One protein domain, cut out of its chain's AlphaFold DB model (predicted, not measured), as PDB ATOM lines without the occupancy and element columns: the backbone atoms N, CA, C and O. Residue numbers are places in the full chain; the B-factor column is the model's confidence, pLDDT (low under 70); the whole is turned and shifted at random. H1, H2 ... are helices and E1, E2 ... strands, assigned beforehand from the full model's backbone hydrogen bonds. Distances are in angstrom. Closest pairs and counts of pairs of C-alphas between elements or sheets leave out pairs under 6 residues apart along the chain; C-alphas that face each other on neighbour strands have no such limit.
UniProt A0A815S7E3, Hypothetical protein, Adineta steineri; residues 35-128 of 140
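Overview. This is residues 35 to 128 of the 140 residues of the protein "Hypothetical protein" of Adineta steineri (UniProt A0A815S7E3). A small body, the hairpin E1 and E2 with H1 packed on it and H2 across H1, has an arm at one end, where residues 112 to 118 and 120 to 128, mostly H3, stick out. The 94 printed residues hold E1, E2, H1, H2, H3 in that order, a mixed class with under half in named elements; the sheet E1 - E2 is antiparallel. The whole is loose, radius of gyration of the C-alphas 15.8 A, spanning 48 by 33 by 24 A.

Along the chain. Find C-alpha 39 at (209.068, 232.266, 332.911), where E1, residues 39 to 43, begins; E2 is residues 51 to 55. H1, residues 73 to 84, runs 16.1 A from first to last C-alpha; H2, residues 96 to 106, 15.3 A; H3, residues 113 to 125, 19.2 A, ending at (195.275, 259.253, 364.217).

Arrangement. In the hairpin, N 40 and O 54 are 3.0 A apart, within hydrogen-bond range. The closest C-alphas of E1 and H1 are Val 39 and His 84, 6.0 A. H1 touches H2 with residues 78 to 82 alone, at a steep tilt of 64 degrees, opposite ways; Leu 79 and Leu 97 have the closest C-alphas, 6.2 A. H3 is apart from H2. Every O i to N i+4 pair is within range in H1 and H2, 6 of 9 in H3.

Size, cuts and confidence. The farthest C-alphas, Lys 37 and Asp 125, are 48.4 A apart. The printed part has no cut; links E2 to H1 and H1 to H2 are long. No printed residue is under pLDDT 70.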
ATOM      1  N   PHE A  35     207.056 223.313 339.076       95.19
ATOM      2  CA  PHE A  35     206.318 222.613 338.015       95.19
ATOM      3  C   PHE A  35     206.509 223.234 336.622       95.19
ATOM      4  O   PHE A  35     205.873 222.783 335.674       95.19
ATOM      5  N   TYR A  36     207.341 224.272 336.512       96.00
ATOM      6  CA  TYR A  36     207.588 225.031 335.285       96.00
ATOM      7  C   TYR A  36     209.087 225.172 335.009       96.00
ATOM      8  O   TYR A  36     209.898 225.207 335.937       96.00
ATOM      9  N   LYS A  37     209.467 225.302 333.737       94.69
ATOM     10  CA  LYS A  37     210.857 225.486 333.303       94.69
ATOM     11  C   LYS A  37     211.172 226.945 333.007       94.69
ATOM     12  O   LYS A  37     212.141 227.471 333.547       94.69
ATOM     13  N   GLN A  38     210.345 227.608 332.211       95.88
ATOM     14  CA  GLN A  38     210.565 228.964 331.731       95.88
ATOM     15  C   GLN A  38     209.490 229.919 332.253       95.88
ATOM     16  O   GLN A  38     208.308 229.584 332.310       95.88
ATOM     17  N   VAL A  39     209.931 231.126 332.600       97.62
ATOM     18  CA  VAL A  39     209.068 232.266 332.911       97.62
ATOM     19  C   VAL A  39     209.245 233.286 331.795       97.62
ATOM     20  O   VAL A  39     210.379 233.586 331.417       97.62
ATOM     21  N   SER A  40     208.151 233.795 331.245       96.44
ATOM     22  CA  SER A  40     208.174 234.867 330.251       96.44
ATOM     23  C   SER A  40     207.077 235.891 330.512       96.44
ATOM     24  O   SER A  40     206.111 235.628 331.228       96.44
ATOM     25  N   ILE A  41     207.255 237.075 329.938       95.94
ATOM     26  CA  ILE A  41     206.290 238.171 329.978       95.94
ATOM     27  C   ILE A  41     205.689 238.272 328.579       95.94
ATOM     28  O   ILE A  41     206.411 238.158 327.586       95.94
ATOM     29  N   ALA A  42     204.378 238.444 328.501       94.25
ATOM     30  CA  ALA A  42     203.666 238.663 327.253       94.25
ATOM     31  C   ALA A  42     202.750 239.874 327.383       94.25
ATOM     32  O   ALA A  42     202.183 240.130 328.446       94.25
ATOM     33  N   GLU A  43     202.576 240.601 326.288       92.69
ATOM     34  CA  GLU A  43     201.541 241.624 326.195       92.69
ATOM     35  C   GLU A  43     200.161 240.955 326.163       92.69
ATOM     36  O   GLU A  43     199.951 239.911 325.533       92.69
ATOM     37  N   SER A  44     199.204 241.537 326.879       89.00
ATOM     38  CA  SER A  44     197.848 241.018 326.939       89.00
ATOM     39  C   SER A  44     197.146 241.227 325.605       89.00
ATOM     40  O   SER A  44     197.083 242.332 325.071       89.00
ATOM     41  N   SER A  45     196.499 240.176 325.107       81.69
ATOM     42  CA  SER A  45     195.680 240.256 323.891       81.69
ATOM     43  C   SER A  45     194.455 241.166 324.048       81.69
ATOM     44  O   SER A  45     193.842 241.539 323.054       81.69
ATOM     45  N   GLN A  46     194.056 241.481 325.285       79.44
ATOM     46  CA  GLN A  46     192.859 242.277 325.569       79.44
ATOM     47  C   GLN A  46     193.117 243.783 325.499       79.44
ATOM     48  O   GLN A  46     192.197 244.548 325.219       79.44
ATOM     49  N   SER A  47     194.345 244.219 325.779       82.06
ATOM     50  CA  SER A  47     194.687 245.637 325.834       82.06
ATOM     51  C   SER A  47     196.190 245.838 325.628       82.06
ATOM     52  O   SER A  47     196.961 245.215 326.362       82.06
ATOM     53  N   PRO A  48     196.608 246.758 324.739       77.62
ATOM     54  CA  PRO A  48     198.011 246.960 324.356       77.62
ATOM     55  C   PRO A  48     198.903 247.575 325.452       77.62
ATOM     56  O   PRO A  48     200.053 247.898 325.199       77.62
ATOM     57  N   THR A  49     198.388 247.768 326.668       86.81
ATOM     58  CA  THR A  49     199.099 248.393 327.799       86.81
ATOM     59  C   THR A  49     199.162 247.503 329.037       86.81
ATOM     60  O   THR A  49     199.523 247.966 330.117       86.81
ATOM     61  N   LYS A  50     198.754 246.235 328.919       92.81
ATOM     62  CA  LYS A  50     198.784 245.285 330.032       92.81
ATOM     63  C   LYS A  50     199.715 244.133 329.726       92.81
ATOM     64  O   LYS A  50     199.751 243.633 328.608       92.81
ATOM     65  N   TYR A  51     200.391 243.674 330.761       94.56
ATOM     66  CA  TYR A  51     201.333 242.575 330.740       94.56
ATOM     67  C   TYR A  51     200.767 241.392 331.518       94.56
ATOM     68  O   TYR A  51     200.099 241.541 332.546       94.56
ATOM     69  N   GLU A  52     201.060 240.205 331.017       95.00
ATOM     70  CA  GLU A  52     200.725 238.922 331.610       95.00
ATOM     71  C   GLU A  52     202.005 238.108 331.788       95.00
ATOM     72  O   GLU A  52     202.951 238.214 331.006       95.00
ATOM     73  N   ILE A  53     202.024 237.264 332.814       96.12
ATOM     74  CA  ILE A  53     203.161 236.384 333.088       96.12
ATOM     75  C   ILE A  53     202.794 234.971 332.676       96.12
ATOM     76  O   ILE A  53     201.708 234.470 332.983       96.12
ATOM     77  N   LEU A  54     203.715 234.329 331.969       97.06
ATOM     78  CA  LEU A  54     203.570 232.984 331.447       97.06
ATOM     79  C   LEU A  54     204.567 232.052 332.140       97.06
ATOM     80  O   LEU A  54     205.768 232.310 332.156       97.06
ATOM     81  N   LEU A  55     204.064 230.935 332.661       96.88
ATOM     82  CA  LEU A  55     204.857 229.802 333.137       96.88
ATOM     83  C   LEU A  55     204.737 228.677 332.110       96.88
ATOM     84  O   LEU A  55     203.643 228.145 331.924       96.88
ATOM     85  N   ASP A  56     205.819 228.332 331.412       95.44
ATOM     86  CA  ASP A  56     205.800 227.368 330.297       95.44
ATOM     87  C   ASP A  56     204.651 227.641 329.306       95.44
ATOM     88  O   ASP A  56     203.880 226.748 328.951       95.44
ATOM     89  N   GLN A  57     204.498 228.907 328.897       93.62
ATOM     90  CA  GLN A  57     203.435 229.398 328.001       93.62
ATOM     91  C   GLN A  57     202.015 229.398 328.601       93.62
ATOM     92  O   GLN A  57     201.054 229.781 327.931       93.62
ATOM     93  N   ARG A  58     201.844 229.018 329.872       95.00
ATOM     94  CA  ARG A  58     200.556 229.080 330.573       95.00
ATOM     95  C   ARG A  58     200.426 230.384 331.341       95.00
ATOM     96  O   ARG A  58     201.279 230.706 332.159       95.00
ATOM     97  N   LYS A  59     199.315 231.088 331.127       95.31
ATOM     98  CA  LYS A  59     198.992 232.324 331.849       95.31
ATOM     99  C   LYS A  59     198.898 232.079 333.351       95.31
ATOM    100  O   LYS A  59     198.170 231.182 333.791       95.31
ATOM    101  N   LEU A  60     199.616 232.894 334.115       95.44
ATOM    102  CA  LEU A  60     199.587 232.890 335.566       95.44
ATOM    103  C   LEU A  60     198.205 233.330 336.071       95.44
ATOM    104  O   LEU A  60     197.580 234.248 335.532       95.44
ATOM    105  N   LYS A  61     197.718 232.645 337.107       95.62
ATOM    106  CA  LYS A  61     196.398 232.871 337.697       95.62
ATOM    107  C   LYS A  61     196.489 233.011 339.206       95.62
ATOM    108  O   LYS A  61     197.354 232.398 339.832       95.62
ATOM    109  N   THR A  62     195.548 233.755 339.767       95.50
ATOM    110  CA  THR A  62     195.351 233.849 341.212       95.50
ATOM    111  C   THR A  62     194.753 232.556 341.779       95.50
ATOM    112  O   THR A  62     194.239 231.724 341.017       95.50
ATOM    113  N   PRO A  63     194.775 232.353 343.109       93.31
ATOM    114  CA  PRO A  63     194.101 231.229 343.757       93.31
ATOM    115  C   PRO A  63     192.611 231.092 343.409       93.31
ATOM    116  O   PRO A  63     192.127 229.965 343.305       93.31
ATOM    117  N   LEU A  64     191.892 232.200 343.175       94.06
ATOM    118  CA  LEU A  64     190.497 232.169 342.698       94.06
ATOM    119  C   LEU A  64     190.358 231.912 341.186       94.06
ATOM    120  O   LEU A  64     189.247 231.838 340.666       94.06
ATOM    121  N   GLY A  65     191.470 231.746 340.468       93.38
ATOM    122  CA  GLY A  65     191.498 231.424 339.044       93.38
ATOM    123  C   GLY A  65     191.386 232.634 338.118       93.38
ATOM    124  O   GLY A  65     191.248 232.443 336.906       93.38
ATOM    125  N   THR A  66     191.465 233.855 338.652       94.44
ATOM    126  CA  THR A  66     191.487 235.076 337.838       94.44
ATOM    127  C   THR A  66     192.854 235.247 337.174       94.44
ATOM    128  O   THR A  66     193.870 234.786 337.693       94.44
ATOM    129  N   LEU A  67     192.890 235.846 335.983       94.38
ATOM    130  CA  LEU A  67     194.144 236.088 335.263       94.38
ATOM    131  C   LEU A  67     194.885 237.273 335.885       94.38
ATOM    132  O   LEU A  67     194.290 238.331 336.094       94.38
ATOM    133  N   ILE A  68     196.185 237.110 336.133       94.75
ATOM    134  CA  ILE A  68     197.024 238.209 336.618       94.75
ATOM    135  C   ILE A  68     197.373 239.111 335.433       94.75
ATOM    136  O   ILE A  68     198.069 238.690 334.511       94.75
ATOM    137  N   THR A  69     196.875 240.348 335.473       94.56
ATOM    138  CA  THR A  69     197.166 241.398 334.488       94.56
ATOM    139  C   THR A  69     197.774 242.598 335.201       94.56
ATOM    140  O   THR A  69     197.304 242.994 336.269       94.56
ATOM    141  N   ILE A  70     198.846 243.149 334.638       94.88
ATOM    142  CA  ILE A  70     199.648 244.208 335.258       94.88
ATOM    143  C   ILE A  70     199.809 245.347 334.257       94.88
ATOM    144  O   ILE A  70     200.148 245.107 333.109       94.88
ATOM    145  N   GLU A  71     199.574 246.586 334.676       93.50
ATOM    146  CA  GLU A  71     199.668 247.760 333.787       93.50
ATOM    147  C   GLU A  71     201.106 248.288 333.646       93.50
ATOM    148  O   GLU A  71     201.445 248.912 332.649       93.50
ATOM    149  N   ASN A  72     201.966 248.030 334.634       93.25
ATOM    150  CA  ASN A  72     203.353 248.489 334.642       93.25
ATOM    151  C   ASN A  72     204.320 247.354 334.268       93.25
ATOM    152  O   ASN A  72     204.385 246.336 334.961       93.25
ATOM    153  N   GLU A  73     205.117 247.566 333.223       93.25
ATOM    154  CA  GLU A  73     206.124 246.617 332.738       93.25
ATOM    155  C   GLU A  73     207.139 246.230 333.820       93.25
ATOM    156  O   GLU A  73     207.431 245.051 334.012       93.25
ATOM    157  N   LEU A  74     207.629 247.204 334.595       95.19
ATOM    158  CA  LEU A  74     208.626 246.962 335.643       95.19
ATOM    159  C   LEU A  74     208.077 246.056 336.747       95.19
ATOM    160  O   LEU A  74     208.793 245.203 337.271       95.19
ATOM    161  N   LEU A  75     206.793 246.209 337.081       95.06
ATOM    162  CA  LEU A  75     206.130 245.348 338.057       95.06
ATOM    163  C   LEU A  75     205.949 243.926 337.507       95.06
ATOM    164  O   LEU A  75     206.143 242.957 338.242       95.06
ATOM    165  N   ALA A  76     205.625 243.790 336.219       95.88
ATOM    166  CA  ALA A  76     205.546 242.490 335.560       95.88
ATOM    167  C   ALA A  76     206.914 241.793 335.515       95.88
ATOM    168  O   ALA A  76     206.998 240.595 335.785       95.88
ATOM    169  N   LEU A  77     207.988 242.544 335.258       96.50
ATOM    170  CA  LEU A  77     209.361 242.048 335.276       96.50
ATOM    171  C   LEU A  77     209.797 241.599 336.672       96.50
ATOM    172  O   LEU A  77     210.332 240.500 336.815       96.50
ATOM    173  N   ALA A  78     209.505 242.387 337.706       97.00
ATOM    174  CA  ALA A  78     209.799 242.019 339.088       97.00
ATOM    175  C   ALA A  78     209.068 240.731 339.505       97.00
ATOM    176  O   ALA A  78     209.678 239.835 340.088       97.00
ATOM    177  N   LEU A  79     207.785 240.594 339.150       96.94
ATOM    178  CA  LEU A  79     207.037 239.371 339.436       96.94
ATOM    179  C   LEU A  79     207.580 238.177 338.633       96.94
ATOM    180  O   LEU A  79     207.734 237.087 339.180       96.94
ATOM    181  N   ALA A  80     207.913 238.359 337.353       97.25
ATOM    182  CA  ALA A  80     208.527 237.307 336.545       97.25
ATOM    183  C   ALA A  80     209.871 236.849 337.136       97.25
ATOM    184  O   ALA A  80     210.148 235.649 337.181       97.25
ATOM    185  N   GLN A  81     210.679 237.781 337.645       97.19
ATOM    186  CA  GLN A  81     211.931 237.478 338.330       97.19
ATOM    187  C   GLN A  81     211.696 236.688 339.625       97.19
ATOM    188  O   GLN A  81     212.397 235.710 339.869       97.19
ATOM    189  N   GLU A  82     210.689 237.050 340.420       96.75
ATOM    190  CA  GLU A  82     210.327 236.345 341.657       96.75
ATOM    191  C   GLU A  82     209.947 234.873 341.393       96.75
ATOM    192  O   GLU A  82     210.351 233.967 342.131       96.75
ATOM    193  N   TRP A  83     209.235 234.613 340.290       96.50
ATOM    194  CA  TRP A  83     208.963 233.256 339.804       96.50
ATOM    195  C   TRP A  83     210.211 232.580 339.217       96.50
ATOM    196  O   TRP A  83     210.404 231.380 339.389       96.50
ATOM    197  N   HIS A  84     211.093 233.314 338.541       96.56
ATOM    198  CA  HIS A  84     212.321 232.746 337.982       96.56
ATOM    199  C   HIS A  84     213.308 232.279 339.066       96.56
ATOM    200  O   HIS A  84     213.981 231.265 338.882       96.56
ATOM    201  N   GLN A  85     213.354 232.984 340.199       96.19
ATOM    202  CA  GLN A  85     214.245 232.723 341.337       96.19
ATOM    203  C   GLN A  85     213.909 231.450 342.135       96.19
ATOM    204  O   GLN A  85     214.666 231.071 343.024       96.19
ATOM    205  N   GLN A  86     212.805 230.768 341.832       95.06
ATOM    206  CA  GLN A  86     212.433 229.528 342.514       95.06
ATOM    207  C   GLN A  86     213.295 228.360 342.024       95.06
ATOM    208  O   GLN A  86     213.410 228.141 340.820       95.06
ATOM    209  N   TYR A  87     213.867 227.568 342.929       91.81
ATOM    210  CA  TYR A  87     214.736 226.438 342.570       91.81
ATOM    211  C   TYR A  87     213.946 225.121 342.499       91.81
ATOM    212  O   TYR A  87     213.057 224.974 341.663       91.81
ATOM    213  N   GLU A  88     214.265 224.140 343.348       91.50
ATOM    214  CA  GLU A  88     213.615 222.822 343.349       91.50
ATOM    215  C   GLU A  88     212.180 222.880 343.882       91.50
ATOM    216  O   GLU A  88     211.270 222.247 343.338       91.50
ATOM    217  N   ASN A  89     211.979 223.687 344.922       92.88
ATOM    218  CA  ASN A  89     210.706 223.911 345.585       92.88
ATOM    219  C   ASN A  89     210.316 225.387 345.474       92.88
ATOM    220  O   ASN A  89     211.167 226.272 345.458       92.88
ATOM    221  N   ILE A  90     209.011 225.634 345.398       93.62
ATOM    222  CA  ILE A  90     208.422 226.969 345.416       93.62
ATOM    223  C   ILE A  90     208.330 227.411 346.875       93.62
ATOM    224  O   ILE A  90     207.525 226.863 347.638       93.62
ATOM    225  N   ASP A  91     209.132 228.402 347.243       92.50
ATOM    226  CA  ASP A  91     209.108 229.027 348.558       92.50
ATOM    227  C   ASP A  91     208.165 230.232 348.553       92.50
ATOM    228  O   ASP A  91     208.481 231.309 348.059       92.50
ATOM    229  N   LEU A  92     206.980 230.062 349.142       91.12
ATOM    230  CA  LEU A  92     205.993 231.139 349.224       91.12
ATOM    231  C   LEU A  92     206.463 232.309 350.096       91.12
ATOM    232  O   LEU A  92     205.980 233.422 349.900       91.12
ATOM    233  N   SER A  93     207.376 232.071 351.042       91.69
ATOM    234  CA  SER A  93     207.895 233.123 351.915       91.69
ATOM    235  C   SER A  93     208.814 234.086 351.170       91.69
ATOM    236  O   SER A  93     208.902 235.247 351.547       91.69
ATOM    237  N   SER A  94     209.428 233.652 350.066       92.00
ATOM    238  CA  SER A  94     210.219 234.530 349.205       92.00
ATOM    239  C   SER A  94     209.359 235.307 348.198       92.00
ATOM    240  O   SER A  94     209.875 236.215 347.552       92.00
ATOM    241  N   MET A  95     208.076 234.952 348.036       94.94
ATOM    242  CA  MET A  95     207.206 235.429 346.953       94.94
ATOM    243  C   MET A  95     206.196 236.508 347.393       94.94
ATOM    244  O   MET A  95     204.976 236.349 347.258       94.94
ATOM    245  N   HIS A  96     206.697 237.605 347.955       96.00
ATOM    246  CA  HIS A  96     205.885 238.696 348.496       96.00
ATOM    247  C   HIS A  96     205.081 239.454 347.430       96.00
ATOM    248  O   HIS A  96     203.925 239.804 347.687       96.00
ATOM    249  N   LEU A  97     205.640 239.700 346.238       96.12
ATOM    250  CA  LEU A  97     204.928 240.429 345.180       96.12
ATOM    251  C   LEU A  97     203.763 239.594 344.651       96.12
ATOM    252  O   LEU A  97     202.647 240.097 344.510       96.12
ATOM    253  N   ASN A  98     203.992 238.300 344.437       96.12
ATOM    254  CA  ASN A  98     202.953 237.355 344.058       96.12
ATOM    255  C   ASN A  98     201.838 237.288 345.113       96.12
ATOM    256  O   ASN A  98     200.657 237.318 344.767       96.12
ATOM    257  N   ALA A  99     202.187 237.225 346.402       95.38
ATOM    258  CA  ALA A  99     201.206 237.235 347.486       95.38
ATOM    259  C   ALA A  99     200.360 238.520 347.472       95.38
ATOM    260  O   ALA A  99     199.129 238.448 347.521       95.38
ATOM    261  N   LEU A 100     200.999 239.683 347.323       95.38
ATOM    262  CA  LEU A 100     200.309 240.968 347.266       95.38
ATOM    263  C   LEU A 100     199.366 241.058 346.059       95.38
ATOM    264  O   LEU A 100     198.204 241.433 346.220       95.38
ATOM    265  N   LEU A 101     199.819 240.652 344.871       95.62
ATOM    266  CA  LEU A 101     198.999 240.660 343.656       95.62
ATOM    267  C   LEU A 101     197.795 239.729 343.774       95.62
ATOM    268  O   LEU A 101     196.679 240.140 343.458       95.62
ATOM    269  N   ASN A 102     197.991 238.523 344.312       95.56
ATOM    270  CA  ASN A 102     196.893 237.594 344.566       95.56
ATOM    271  C   ASN A 102     195.835 238.227 345.473       95.56
ATOM    272  O   ASN A 102     194.657 238.216 345.137       95.56
ATOM    273  N   THR A 103     196.244 238.836 346.591       94.94
ATOM    274  CA  THR A 103     195.292 239.480 347.514       94.94
ATOM    275  C   THR A 103     194.606 240.706 346.912       94.94
ATOM    276  O   THR A 103     193.420 240.918 347.160       94.94
ATOM    277  N   THR A 104     195.327 241.489 346.106       94.31
ATOM    278  CA  THR A 104     194.815 242.714 345.479       94.31
ATOM    279  C   THR A 104     193.755 242.398 344.428       94.31
ATOM    280  O   THR A 104     192.717 243.054 344.390       94.31
ATOM    281  N   ILE A 105     194.000 241.382 343.597       94.38
ATOM    282  CA  ILE A 105     193.083 240.977 342.526       94.38
ATOM    283  C   ILE A 105     191.889 240.209 343.100       94.38
ATOM    284  O   ILE A 105     190.747 240.509 342.755       94.38
ATOM    285  N   ASP A 106     192.134 239.251 343.997       95.06
ATOM    286  CA  ASP A 106     191.065 238.402 344.534       95.06
ATOM    287  C   ASP A 106     190.191 239.133 345.564       95.06
ATOM    288  O   ASP A 106     189.037 238.748 345.756       95.06
ATOM    289  N   ASN A 107     190.724 240.165 346.235       94.69
ATOM    290  CA  ASN A 107     190.074 240.936 347.304       94.69
ATOM    291  C   ASN A 107     189.188 240.056 348.216       94.69
ATOM    292  O   ASN A 107     187.964 240.232 348.263       94.69
ATOM    293  N   PRO A 108     189.772 239.095 348.958       92.06
ATOM    294  CA  PRO A 108     189.000 238.117 349.728       92.06
ATOM    295  C   PRO A 108     188.110 238.764 350.799       92.06
ATOM    296  O   PRO A 108     187.053 238.237 351.136       92.06
ATOM    297  N   LEU A 109     188.520 239.930 351.309       92.62
ATOM    298  CA  LEU A 109     187.784 240.701 352.312       92.62
ATOM    299  C   LEU A 109     186.667 241.564 351.707       92.62
ATOM    300  O   LEU A 109     185.899 242.160 352.458       92.62
ATOM    301  N   LYS A 110     186.581 241.645 350.371       93.81
ATOM    302  CA  LYS A 110     185.603 242.442 349.614       93.81
ATOM    303  C   LYS A 110     185.516 243.896 350.092       93.81
ATOM    304  O   LYS A 110     184.440 244.487 350.118       93.81
ATOM    305  N   ILE A 111     186.657 244.466 350.479       93.81
ATOM    306  CA  ILE A 111     186.737 245.837 350.989       93.81
ATOM    307  C   ILE A 111     186.599 246.796 349.806       93.81
ATOM    308  O   ILE A 111     187.270 246.625 348.783       93.81
ATOM    309  N   THR A 112     185.730 247.798 349.930       96.06
ATOM    310  CA  THR A 112     185.605 248.867 348.929       96.06
ATOM    311  C   THR A 112     186.730 249.888 349.083       96.06
ATOM    312  O   THR A 112     187.311 250.043 350.155       96.06
ATOM    313  N   LYS A 113     187.025 250.647 348.020       94.94
ATOM    314  CA  LYS A 113     188.066 251.690 348.070       94.94
ATOM    315  C   LYS A 113     187.825 252.703 349.197       94.94
ATOM    316  O   LYS A 113     188.774 253.070 349.874       94.94
ATOM    317  N   THR A 114     186.573 253.100 349.430       96.62
ATOM    318  CA  THR A 114     186.203 254.028 350.512       96.62
ATOM    319  C   THR A 114     186.519 253.449 351.888       96.62
ATOM    320  O   THR A 114     187.254 254.059 352.650       96.62
ATOM    321  N   GLN A 115     186.089 252.212 352.155       95.94
ATOM    322  CA  GLN A 115     186.386 251.519 353.411       95.94
ATOM    323  C   GLN A 115     187.888 251.309 353.629       95.94
ATOM    324  O   GLN A 115     188.357 251.310 354.765       95.94
ATOM    325  N   LEU A 116     188.650 251.084 352.555       94.88
ATOM    326  CA  LEU A 116     190.102 250.965 352.641       94.88
ATOM    327  C   LEU A 116     190.742 252.302 353.030       94.88
ATOM    328  O   LEU A 116     191.607 252.316 353.902       94.88
ATOM    329  N   VAL A 117     190.294 253.409 352.429       96.12
ATOM    330  CA  VAL A 117     190.743 254.763 352.786       96.12
ATOM    331  C   VAL A 117     190.431 255.061 354.250       96.12
ATOM    332  O   VAL A 117     191.334 255.476 354.968       96.12
ATOM    333  N   ASP A 118     189.221 254.759 354.723       95.75
ATOM    334  CA  ASP A 118     188.835 254.978 356.124       95.75
ATOM    335  C   ASP A 118     189.717 254.175 357.092       95.75
ATOM    336  O   ASP A 118     190.161 254.686 358.120       95.75
ATOM    337  N   LYS A 119     190.040 252.919 356.746       93.50
ATOM    338  CA  LYS A 119     190.962 252.085 357.535       93.50
ATOM    339  C   LYS A 119     192.374 252.653 357.571       93.50
ATOM    340  O   LYS A 119     193.001 252.608 358.622       93.50
ATOM    341  N   ILE A 120     192.881 253.154 356.447       94.56
ATOM    342  CA  ILE A 120     194.206 253.787 356.393       94.56
ATOM    343  C   ILE A 120     194.195 255.077 357.221       94.56
ATOM    344  O   ILE A 120     195.115 255.302 358.003       94.56
ATOM    345  N   MET A 121     193.131 255.876 357.114       95.06
ATOM    346  CA  MET A 121     192.967 257.119 357.868       95.06
ATOM    347  C   MET A 121     192.935 256.871 359.380       95.06
ATOM    348  O   MET A 121     193.568 257.601 360.131       95.06
ATOM    349  N   TYR A 122     192.295 255.787 359.828       93.44
ATOM    350  CA  TYR A 122     192.291 255.387 361.239       93.44
ATOM    351  C   TYR A 122     193.703 255.168 361.817       93.44
ATOM    352  O   TYR A 122     193.941 255.447 362.992       93.44
ATOM    353  N   PHE A 123     194.662 254.689 361.014       90.31
ATOM    354  CA  PHE A 123     196.048 254.536 361.470       90.31
ATOM    355  C   PHE A 123     196.789 255.870 361.597       90.31
ATOM    356  O   PHE A 123     197.722 255.953 362.394       90.31
ATOM    357  N   LEU A 124     196.373 256.905 360.863       90.88
ATOM    358  CA  LEU A 124     196.993 258.229 360.915       90.88
ATOM    359  C   LEU A 124     196.768 258.906 362.275       90.88
ATOM    360  O   LEU A 124     197.699 259.488 362.826       90.88
ATOM    361  N   ASP A 125     195.582 258.743 362.869       88.06
ATOM    362  CA  ASP A 125     195.275 259.253 364.217       88.06
ATOM    363  C   ASP A 125     196.167 258.629 365.302       88.06
ATOM    364  O   ASP A 125     196.462 259.243 366.331       88.06
ATOM    365  N   TRP A 126     196.615 257.393 365.074       88.50
ATOM    366  CA  TRP A 126     197.430 256.626 366.009       88.50
ATOM    367  C   TRP A 126     198.898 256.511 365.605       88.50
ATOM    368  O   TRP A 126     199.617 255.699 366.201       88.50
ATOM    369  N   ASP A 127     199.356 257.335 364.659       90.44
ATOM    370  CA  ASP A 127     200.708 257.241 364.126       90.44
ATOM    371  C   ASP A 127     201.760 257.385 365.236       90.44
ATOM    372  O   ASP A 127     201.792 258.320 366.045       90.44
ATOM    373  N   THR A 128     202.640 256.392 365.271       87.06
ATOM    374  CA  THR A 128     203.762 256.295 366.197       87.06
ATOM    375  C   THR A 128     204.749 257.447 366.052       87.06
ATOM    376  O   THR A 128     205.310 257.869 367.061       87.06
TER     377      THR A 128